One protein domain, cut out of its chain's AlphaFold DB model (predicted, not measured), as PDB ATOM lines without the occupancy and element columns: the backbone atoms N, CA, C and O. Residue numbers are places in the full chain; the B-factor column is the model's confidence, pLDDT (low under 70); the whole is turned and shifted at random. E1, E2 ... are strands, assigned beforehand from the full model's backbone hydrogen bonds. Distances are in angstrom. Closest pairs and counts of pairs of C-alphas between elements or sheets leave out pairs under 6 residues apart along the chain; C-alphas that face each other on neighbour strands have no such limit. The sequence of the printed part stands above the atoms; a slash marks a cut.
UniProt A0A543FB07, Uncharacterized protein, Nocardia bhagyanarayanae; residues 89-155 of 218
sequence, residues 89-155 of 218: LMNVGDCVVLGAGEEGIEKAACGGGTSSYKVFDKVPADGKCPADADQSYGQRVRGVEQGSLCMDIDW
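AT A GLANCE: This is residues 89 to 155 of the 218 residues of an uncharacterized protein of Nocardia bhagyanarayanae (UniProt A0A543FB07). One antiparallel sheet, order E2 E1 E3 E5 E4, curls like part of a barrel, left open between its edge strands E2 and E4. The short hairpin of E1 and E2 makes one edge, the long hairpin of E4 and E5 the other, with E3 between them. The printed part has 67 residues, under half of them in the five named strands E1 to E5, with no named helix: all strand. It is compact, radius of gyration of the C-alphas 11.4 A, spanning 32 by 25 by 19 A.

HOW THE PARTS SIT: E5, residues 144 to 153, forms a hairpin with E4, residues 135 to 141; N 139 and O 147 are 2.8 A apart, within hydrogen-bond range. E3, residues 117 to 124, is antiparallel to E5, with N 118 and O 152 at 2.8 A, and bends by 64 degrees at residue 120. E1, residues 95 to 98, is antiparallel to E3, with N 96 and O 117 at 2.8 A. E2, residues 105 to 108, forms a hairpin with E1, with N 108 and O 95 at 2.8 A. E2 and E4 are only just apart, their closest C-alphas at 8.2 A.

IN THESE COORDINATES: E1 begins at C-alpha 95 (32.972, 34.690, 39.378). E3 and E4 are each 19.6 A long; E5, 27.0 A, ends at C-alpha 153 (36.567, 27.477, 43.726).

THE WHOLE: The C-alphas of Gly 113 and Asp 126, the two farthest apart, are 33.4 A apart. The printed part has no cut and no long link. Residues 100 to 103 have pLDDT under 70.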
ATOM      1  N   LEU A  89      38.819  45.618  39.511       72.88
ATOM      2  CA  LEU A  89      37.653  45.470  38.627       72.88
ATOM      3  C   LEU A  89      36.624  44.468  39.156       72.88
ATOM      4  O   LEU A  89      35.454  44.543  38.786       72.88
ATOM      5  N   MET A  90      37.055  43.549  40.017       89.00
ATOM      6  CA  MET A  90      36.201  42.497  40.551       89.00
ATOM      7  C   MET A  90      35.638  42.881  41.917       89.00
ATOM      8  O   MET A  90      36.326  43.457  42.776       89.00
ATOM      9  N   ASN A  91      34.374  42.538  42.120       92.94
ATOM     10  CA  ASN A  91      33.687  42.689  43.392       92.94
ATOM     11  C   ASN A  91      33.559  41.343  44.099       92.94
ATOM     12  O   ASN A  91      33.628  40.287  43.476       92.94
ATOM     13  N   VAL A  92      33.345  41.390  45.413       95.94
ATOM     14  CA  VAL A  92      32.946  40.200  46.169       95.94
ATOM     15  C   VAL A  92      31.653  39.648  45.568       95.94
ATOM     16  O   VAL A  92      30.712  40.399  45.310       95.94
ATOM     17  N   GLY A  93      31.631  38.341  45.326       96.75
ATOM     18  CA  GLY A  93      30.557  37.619  44.649       96.75
ATOM     19  C   GLY A  93      30.766  37.430  43.146       96.75
ATOM     20  O   GLY A  93      30.079  36.594  42.563       96.75
ATOM     21  N   ASP A  94      31.708  38.138  42.518       96.75
ATOM     22  CA  ASP A  94      31.992  37.937  41.098       96.75
ATOM     23  C   ASP A  94      32.711  36.605  40.871       96.75
ATOM     24  O   ASP A  94      33.674  36.275  41.568       96.75
ATOM     25  N   CYS A  95      32.259  35.860  39.864       96.94
ATOM     26  CA  CYS A  95      32.972  34.690  39.378       96.94
ATOM     27  C   CYS A  95      33.923  35.064  38.254       96.94
ATOM     28  O   CYS A  95      33.690  36.009  37.497       96.94
ATOM     29  N   VAL A  96      35.022  34.328  38.174       95.12
ATOM     30  CA  VAL A  96      36.159  34.671  37.334       95.12
ATOM     31  C   VAL A  96      36.823  33.430  36.760       95.12
ATOM     32  O   VAL A  96      36.703  32.320  37.290       95.12
ATOM     33  N   VAL A  97      37.577  33.657  35.693       92.44
ATOM     34  CA  VAL A  97      38.574  32.730  35.169       92.44
ATOM     35  C   VAL A  97      39.939  33.397  35.237       92.44
ATOM     36  O   VAL A  97      40.070  34.601  35.004       92.44
ATOM     37  N   LEU A  98      40.950  32.620  35.609       88.75
ATOM     38  CA  LEU A  98      42.337  33.062  35.559       88.75
ATOM     39  C   LEU A  98      42.929  32.593  34.231       88.75
ATOM     40  O   LEU A  98      42.847  31.408  33.908       88.75
ATOM     41  N   GLY A  99      43.500  33.505  33.454       78.62
ATOM     42  CA  GLY A  99      44.228  33.130  32.249       78.62
ATOM     43  C   GLY A  99      45.533  32.389  32.560       78.62
ATOM     44  O   GLY A  99      45.992  32.335  33.706       78.62
ATOM     45  N   ALA A 100      46.140  31.788  31.536       59.28
ATOM     46  CA  ALA A 100      47.458  31.177  31.674       59.28
ATOM     47  C   ALA A 100      48.548  32.225  31.374       59.28
ATOM     48  O   ALA A 100      48.654  32.715  30.255       59.28
ATOM     49  N   GLY A 101      49.401  32.553  32.352       60.53
ATOM     50  CA  GLY A 101      50.539  33.465  32.151       60.53
ATOM     51  C   GLY A 101      50.215  34.935  32.445       60.53
ATOM     52  O   GLY A 101      49.765  35.246  33.541       60.53
ATOM     53  N   GLU A 102      50.500  35.847  31.504       49.72
ATOM     54  CA  GLU A 102      50.174  37.287  31.643       49.72
ATOM     55  C   GLU A 102      48.708  37.608  31.312       49.72
ATOM     56  O   GLU A 102      48.264  38.748  31.465       49.72
ATOM     57  N   GLU A 103      47.952  36.606  30.861       58.31
ATOM     58  CA  GLU A 103      46.505  36.698  30.735       58.31
ATOM     59  C   GLU A 103      45.911  36.979  32.120       58.31
ATOM     60  O   GLU A 103      46.122  36.245  33.087       58.31
ATOM     61  N   GLY A 104      45.238  38.124  32.229       80.00
ATOM     62  CA  GLY A 104      44.719  38.633  33.486       80.00
ATOM     63  C   GLY A 104      43.564  37.805  34.049       80.00
ATOM     64  O   GLY A 104      43.232  36.708  33.607       80.00
ATOM     65  N   ILE A 105      42.930  38.370  35.067       88.06
ATOM     66  CA  ILE A 105      41.670  37.870  35.603       88.06
ATOM     67  C   ILE A 105      40.498  38.411  34.779       88.06
ATOM     68  O   ILE A 105      40.395  39.620  34.559       88.06
ATOM     69  N   GLU A 106      39.591  37.533  34.364       90.25
ATOM     70  CA  GLU A 106      38.397  37.905  33.602       90.25
ATOM     71  C   GLU A 106      37.125  37.503  34.338       90.25
ATOM     72  O   GLU A 106      37.082  36.484  35.024       90.25
ATOM     73  N   LYS A 107      36.067  38.307  34.189       91.50
ATOM     74  CA  LYS A 107      34.759  38.016  34.780       91.50
ATOM     75  C   LYS A 107      34.057  36.913  33.987       91.50
ATOM     76  O   LYS A 107      34.015  36.958  32.762       91.50
ATOM     77  N   ALA A 108      33.445  35.974  34.695       93.31
ATOM     78  CA  ALA A 108      32.685  34.861  34.147       93.31
ATOM     79  C   ALA A 108      31.309  34.755  34.824       93.31
ATOM     80  O   ALA A 108      31.078  35.294  35.908       93.31
ATOM     81  N   ALA A 109      30.381  34.043  34.184       94.25
ATOM     82  CA  ALA A 109      29.120  33.678  34.818       94.25
ATOM     83  C   ALA A 109      29.360  32.559  35.844       94.25
ATOM     84  O   ALA A 109      29.945  31.537  35.495       94.25
ATOM     85  N   CYS A 110      28.904  32.748  37.085       95.25
ATOM     86  CA  CYS A 110      29.000  31.725  38.129       95.25
ATOM     87  C   CYS A 110      28.265  30.439  37.728       95.25
ATOM     88  O   CYS A 110      27.174  30.497  37.157       95.25
ATOM     89  N   GLY A 111      28.855  29.290  38.043       91.75
ATOM     90  CA  GLY A 111      28.388  27.962  37.646       91.75
ATOM     91  C   GLY A 111      28.496  27.659  36.153       91.75
ATOM     92  O   GLY A 111      28.022  26.615  35.711       91.75
ATOM     93  N   GLY A 112      29.057  28.571  35.357       86.62
ATOM     94  CA  GLY A 112      29.251  28.365  33.930       86.62
ATOM     95  C   GLY A 112      30.490  27.519  33.649       86.62
ATOM     96  O   GLY A 112      31.454  27.542  34.406       86.62
ATOM     97  N   GLY A 113      30.526  26.853  32.491       84.81
ATOM     98  CA  GLY A 113      31.692  26.077  32.027       84.81
ATOM     99  C   GLY A 113      33.018  26.856  31.983       84.81
ATOM    100  O   GLY A 113      34.087  26.260  31.895       84.81
ATOM    101  N   THR A 114      32.954  28.189  32.027       85.88
ATOM    102  CA  THR A 114      34.109  29.085  31.972       85.88
ATOM    103  C   THR A 114      34.499  29.679  33.322       85.88
ATOM    104  O   THR A 114      35.564  30.275  33.380       85.88
ATOM    105  N   SER A 115      33.687  29.586  34.386       93.94
ATOM    106  CA  SER A 115      34.107  30.065  35.711       93.94
ATOM    107  C   SER A 115      34.969  29.019  36.413       93.94
ATOM    108  O   SER A 115      34.733  27.817  36.320       93.94
ATOM    109  N   SER A 116      35.982  29.488  37.137       95.19
ATOM    110  CA  SER A 116      36.838  28.633  37.967       95.19
ATOM    111  C   SER A 116      36.733  29.002  39.435       95.19
ATOM    112  O   SER A 116      36.714  28.126  40.300       95.19
ATOM    113  N   TYR A 117      36.645  30.303  39.713       97.44
ATOM    114  CA  TYR A 117      36.679  30.838  41.062       97.44
ATOM    115  C   TYR A 117      35.596  31.891  41.284       97.44
ATOM    116  O   TYR A 117      35.111  32.504  40.333       97.44
ATOM    117  N   LYS A 118      35.267  32.138  42.551       97.94
ATOM    118  CA  LYS A 118      34.402  33.215  43.028       97.94
ATOM    119  C   LYS A 118      35.150  34.054  44.055       97.94
ATOM    120  O   LYS A 118      35.727  33.523  45.003       97.94
ATOM    121  N   VAL A 119      35.122  35.371  43.884       97.69
ATOM    122  CA  VAL A 119      35.724  36.316  44.830       97.69
ATOM    123  C   VAL A 119      34.899  36.326  46.112       97.69
ATOM    124  O   VAL A 119      33.721  36.676  46.079       97.69
ATOM    125  N   PHE A 120      35.505  35.977  47.243       98.00
ATOM    126  CA  PHE A 120      34.839  36.054  48.546       98.00
ATOM    127  C   PHE A 120      35.311  37.249  49.376       98.00
ATOM    128  O   PHE A 120      34.574  37.691  50.252       98.00
ATOM    129  N   ASP A 121      36.507  37.782  49.103       97.12
ATOM    130  CA  ASP A 121      37.033  38.946  49.819       97.12
ATOM    131  C   ASP A 121      38.080  39.724  49.003       97.12
ATOM    132  O   ASP A 121      38.584  39.262  47.972       97.12
ATOM    133  N   LYS A 122      38.404  40.932  49.471       94.25
ATOM    134  CA  LYS A 122      39.417  41.832  48.918       94.25
ATOM    135  C   LYS A 122      40.270  42.367  50.058       94.25
ATOM    136  O   LYS A 122      39.755  42.992  50.980       94.25
ATOM    137  N   VAL A 123      41.582  42.204  49.947       94.38
ATOM    138  CA  VAL A 123      42.532  42.716  50.939       94.38
ATOM    139  C   VAL A 123      43.352  43.874  50.363       94.38
ATOM    140  O   VAL A 123      43.628  43.873  49.158       94.38
ATOM    141  N   PRO A 124      43.738  44.871  51.183       91.50
ATOM    142  CA  PRO A 124      44.634  45.947  50.755       91.50
ATOM    143  C   PRO A 124      46.033  45.406  50.413       91.50
ATOM    144  O   PRO A 124      46.321  44.231  50.626       91.50
ATOM    145  N   ALA A 125      46.912  46.255  49.871       88.56
ATOM    146  CA  ALA A 125      48.257  45.868  49.418       88.56
ATOM    147  C   ALA A 125      49.145  45.236  50.510       88.56
ATOM    148  O   ALA A 125      49.997  44.409  50.210       88.56
ATOM    149  N   ASP A 126      48.950  45.608  51.774       89.31
ATOM    150  CA  ASP A 126      49.634  45.037  52.940       89.31
ATOM    151  C   ASP A 126      48.850  43.892  53.608       89.31
ATOM    152  O   ASP A 126      49.351  43.233  54.526       89.31
ATOM    153  N   GLY A 127      47.628  43.632  53.143       92.06
ATOM    154  CA  GLY A 127      46.764  42.570  53.630       92.06
ATOM    155  C   GLY A 127      47.093  41.208  53.020       92.06
ATOM    156  O   GLY A 127      47.763  41.085  51.995       92.06
ATOM    157  N   LYS A 128      46.600  40.147  53.662       95.12
ATOM    158  CA  LYS A 128      46.758  38.767  53.189       95.12
ATOM    159  C   LYS A 128      45.428  38.042  53.236       95.12
ATOM    160  O   LYS A 128      44.701  38.161  54.218       95.12
ATOM    161  N   CYS A 129      45.151  37.269  52.191       97.31
ATOM    162  CA  CYS A 129      44.013  36.364  52.189       97.31
ATOM    163  C   CYS A 129      44.145  35.317  53.307       97.31
ATOM    164  O   CYS A 129      45.274  34.949  53.662       97.31
ATOM    165  N   PRO A 130      43.014  34.820  53.837       98.00
ATOM    166  CA  PRO A 130      42.992  33.638  54.689       98.00
ATOM    167  C   PRO A 130      43.809  32.495  54.084       98.00
ATOM    168  O   PRO A 130      43.854  32.331  52.864       98.00
ATOM    169  N   ALA A 131      44.450  31.692  54.933       97.75
ATOM    170  CA  ALA A 131      45.304  30.601  54.451       97.75
ATOM    171  C   ALA A 131      44.507  29.456  53.802       97.75
ATOM    172  O   ALA A 131      45.097  28.612  53.138       97.75
ATOM    173  N   ASP A 132      43.190  29.425  54.017       97.56
ATOM    174  CA  ASP A 132      42.258  28.488  53.394       97.56
ATOM    175  C   ASP A 132      41.591  29.056  52.132       97.56
ATOM    176  O   ASP A 132      40.615  28.485  51.663       97.56
ATOM    177  N   ALA A 133      42.044  30.193  51.593       98.12
ATOM    178  CA  ALA A 133      41.620  30.641  50.267       98.12
ATOM    179  C   ALA A 133      42.186  29.698  49.196       98.12
ATOM    180  O   ALA A 133      43.375  29.379  49.234       98.12
ATOM    181  N   ASP A 134      41.372  29.303  48.213       97.00
ATOM    182  CA  ASP A 134      41.855  28.435  47.130       97.00
ATOM    183  C   ASP A 134      42.825  29.170  46.203       97.00
ATOM    184  O   ASP A 134      43.765  28.572  45.681       97.00
ATOM    185  N   GLN A 135      42.604  30.475  46.004       95.31
ATOM    186  CA  GLN A 135      43.518  31.343  45.274       95.31
ATOM    187  C   GLN A 135      43.574  32.762  45.834       95.31
ATOM    188  O   GLN A 135      42.595  33.320  46.336       95.31
ATOM    189  N   SER A 136      44.740  33.378  45.646       94.19
ATOM    190  CA  SER A 136      44.955  34.811  45.823       94.19
ATOM    191  C   SER A 136      45.474  35.416  44.525       94.19
ATOM    192  O   SER A 136      46.423  34.901  43.933       94.19
ATOM    193  N   TYR A 137      44.870  36.518  44.086       91.62
ATOM    194  CA  TYR A 137      45.302  37.242  42.891       91.62
ATOM    195  C   TYR A 137      45.653  38.688  43.232       91.62
ATOM    196  O   TYR A 137      44.772  39.513  43.490       91.62
ATOM    197  N   GLY A 138      46.953  38.986  43.223       90.00
ATOM    198  CA  GLY A 138      47.479  40.329  43.446       90.00
ATOM    199  C   GLY A 138      47.234  41.232  42.243       90.00
ATOM    200  O   GLY A 138      47.653  40.926  41.127       90.00
ATOM    201  N   GLN A 139      46.589  42.372  42.466       81.69
ATOM    202  CA  GLN A 139      46.321  43.356  41.424       81.69
ATOM    203  C   GLN A 139      47.349  44.472  41.428       81.69
ATOM    204  O   GLN A 139      47.658  45.076  42.457       81.69
ATOM    205  N   ARG A 140      47.834  44.789  40.228       82.44
ATOM    206  CA  ARG A 140      48.738  45.907  39.979       82.44
ATOM    207  C   ARG A 140      48.101  46.856  38.988       82.44
ATOM    208  O   ARG A 140      47.630  46.437  37.936       82.44
ATOM    209  N   VAL A 141      48.136  48.144  39.299       77.44
ATOM    210  CA  VAL A 141      47.716  49.188  38.366       77.44
ATOM    211  C   VAL A 141      48.881  50.137  38.165       77.44
ATOM    212  O   VAL A 141      49.413  50.693  39.122       77.44
ATOM    213  N   ARG A 142      49.317  50.282  36.906       81.75
ATOM    214  CA  ARG A 142      50.513  51.063  36.535       81.75
ATOM    215  C   ARG A 142      51.762  50.665  37.345       81.75
ATOM    216  O   ARG A 142      52.528  51.520  37.770       81.75
ATOM    217  N   GLY A 143      51.938  49.364  37.588       79.69
ATOM    218  CA  GLY A 143      53.073  48.822  38.344       79.69
ATOM    219  C   GLY A 143      52.967  48.951  39.868       79.69
ATOM    220  O   GLY A 143      53.829  48.429  40.567       79.69
ATOM    221  N   VAL A 144      51.914  49.586  40.394       80.81
ATOM    222  CA  VAL A 144      51.685  49.733  41.839       80.81
ATOM    223  C   VAL A 144      50.678  48.696  42.318       80.81
ATOM    224  O   VAL A 144      49.574  48.597  41.776       80.81
ATOM    225  N   GLU A 145      51.053  47.943  43.347       85.38
ATOM    226  CA  GLU A 145      50.192  46.961  44.003       85.38
ATOM    227  C   GLU A 145      49.017  47.645  44.708       85.38
ATOM    228  O   GLU A 145      49.204  48.570  45.493       85.38
ATOM    229  N   GLN A 146      47.800  47.215  44.379       85.25
ATOM    230  CA  GLN A 146      46.561  47.782  44.923       85.25
ATOM    231  C   GLN A 146      45.975  46.932  46.056       85.25
ATOM    232  O   GLN A 146      45.163  47.420  46.837       85.25
ATOM    233  N   GLY A 147      46.354  45.656  46.122       89.56
ATOM    234  CA  GLY A 147      45.722  44.658  46.975       89.56
ATOM    235  C   GLY A 147      45.565  43.323  46.268       89.56
ATOM    236  O   GLY A 147      46.008  43.155  45.129       89.56
ATOM    237  N   SER A 148      44.909  42.379  46.937       92.12
ATOM    238  CA  SER A 148      44.661  41.038  46.404       92.12
ATOM    239  C   SER A 148      43.183  40.664  46.469       92.12
ATOM    240  O   SER A 148      42.461  41.071  47.378       92.12
ATOM    241  N   LEU A 149      42.735  39.882  45.489       94.62
ATOM    242  CA  LEU A 149      41.454  39.180  45.542       94.62
ATOM    243  C   LEU A 149      41.659  37.849  46.241       94.62
ATOM    244  O   LEU A 149      42.570  37.109  45.870       94.62
ATOM    245  N   CYS A 150      40.787  37.540  47.190       97.31
ATOM    246  CA  CYS A 150      40.730  36.243  47.842       97.31
ATOM    247  C   CYS A 150      39.566  35.465  47.246       97.31
ATOM    248  O   CYS A 150      38.436  35.964  47.190       97.31
ATOM    249  N   MET A 151      39.859  34.275  46.736       97.88
ATOM    250  CA  MET A 151      38.928  33.538  45.901       97.88
ATOM    251  C   MET A 151      38.859  32.079  46.315       97.88
ATOM    252  O   MET A 151      39.872  31.481  46.679       97.88
ATOM    253  N   ASP A 152      37.659  31.530  46.191       98.19
ATOM    254  CA  ASP A 152      37.403  30.101  46.314       98.19
ATOM    255  C   ASP A 152      37.039  29.526  44.968       98.19
ATOM    256  O   ASP A 152      36.594  30.256  44.081       98.19
ATOM    257  N   ILE A 153      37.167  28.213  44.833       98.06
ATOM    258  CA  ILE A 153      36.567  27.477  43.726       98.06
ATOM    259  C   ILE A 153      35.075  27.831  43.649       98.06
ATOM    260  O   ILE A 153      34.380  27.946  44.663       98.06
ATOM    261  N   ASP A 154      34.572  28.033  42.434       98.00
ATOM    262  CA  ASP A 154      33.164  28.347  42.192       98.00
ATOM    263  C   ASP A 154      32.274  27.105  42.376       98.00
ATOM    264  O   ASP A 154      31.761  26.517  41.426       98.00
ATOM    265  N   TRP A 155      32.130  26.666  43.626       97.62
ATOM    266  CA  TRP A 155      31.332  25.505  43.996       97.62
ATOM    267  C   TRP A 155      29.842  25.746  43.746       97.62
ATOM    268  O   TRP A 155      29.240  26.660  44.317       97.62
TER     269      TRP A 155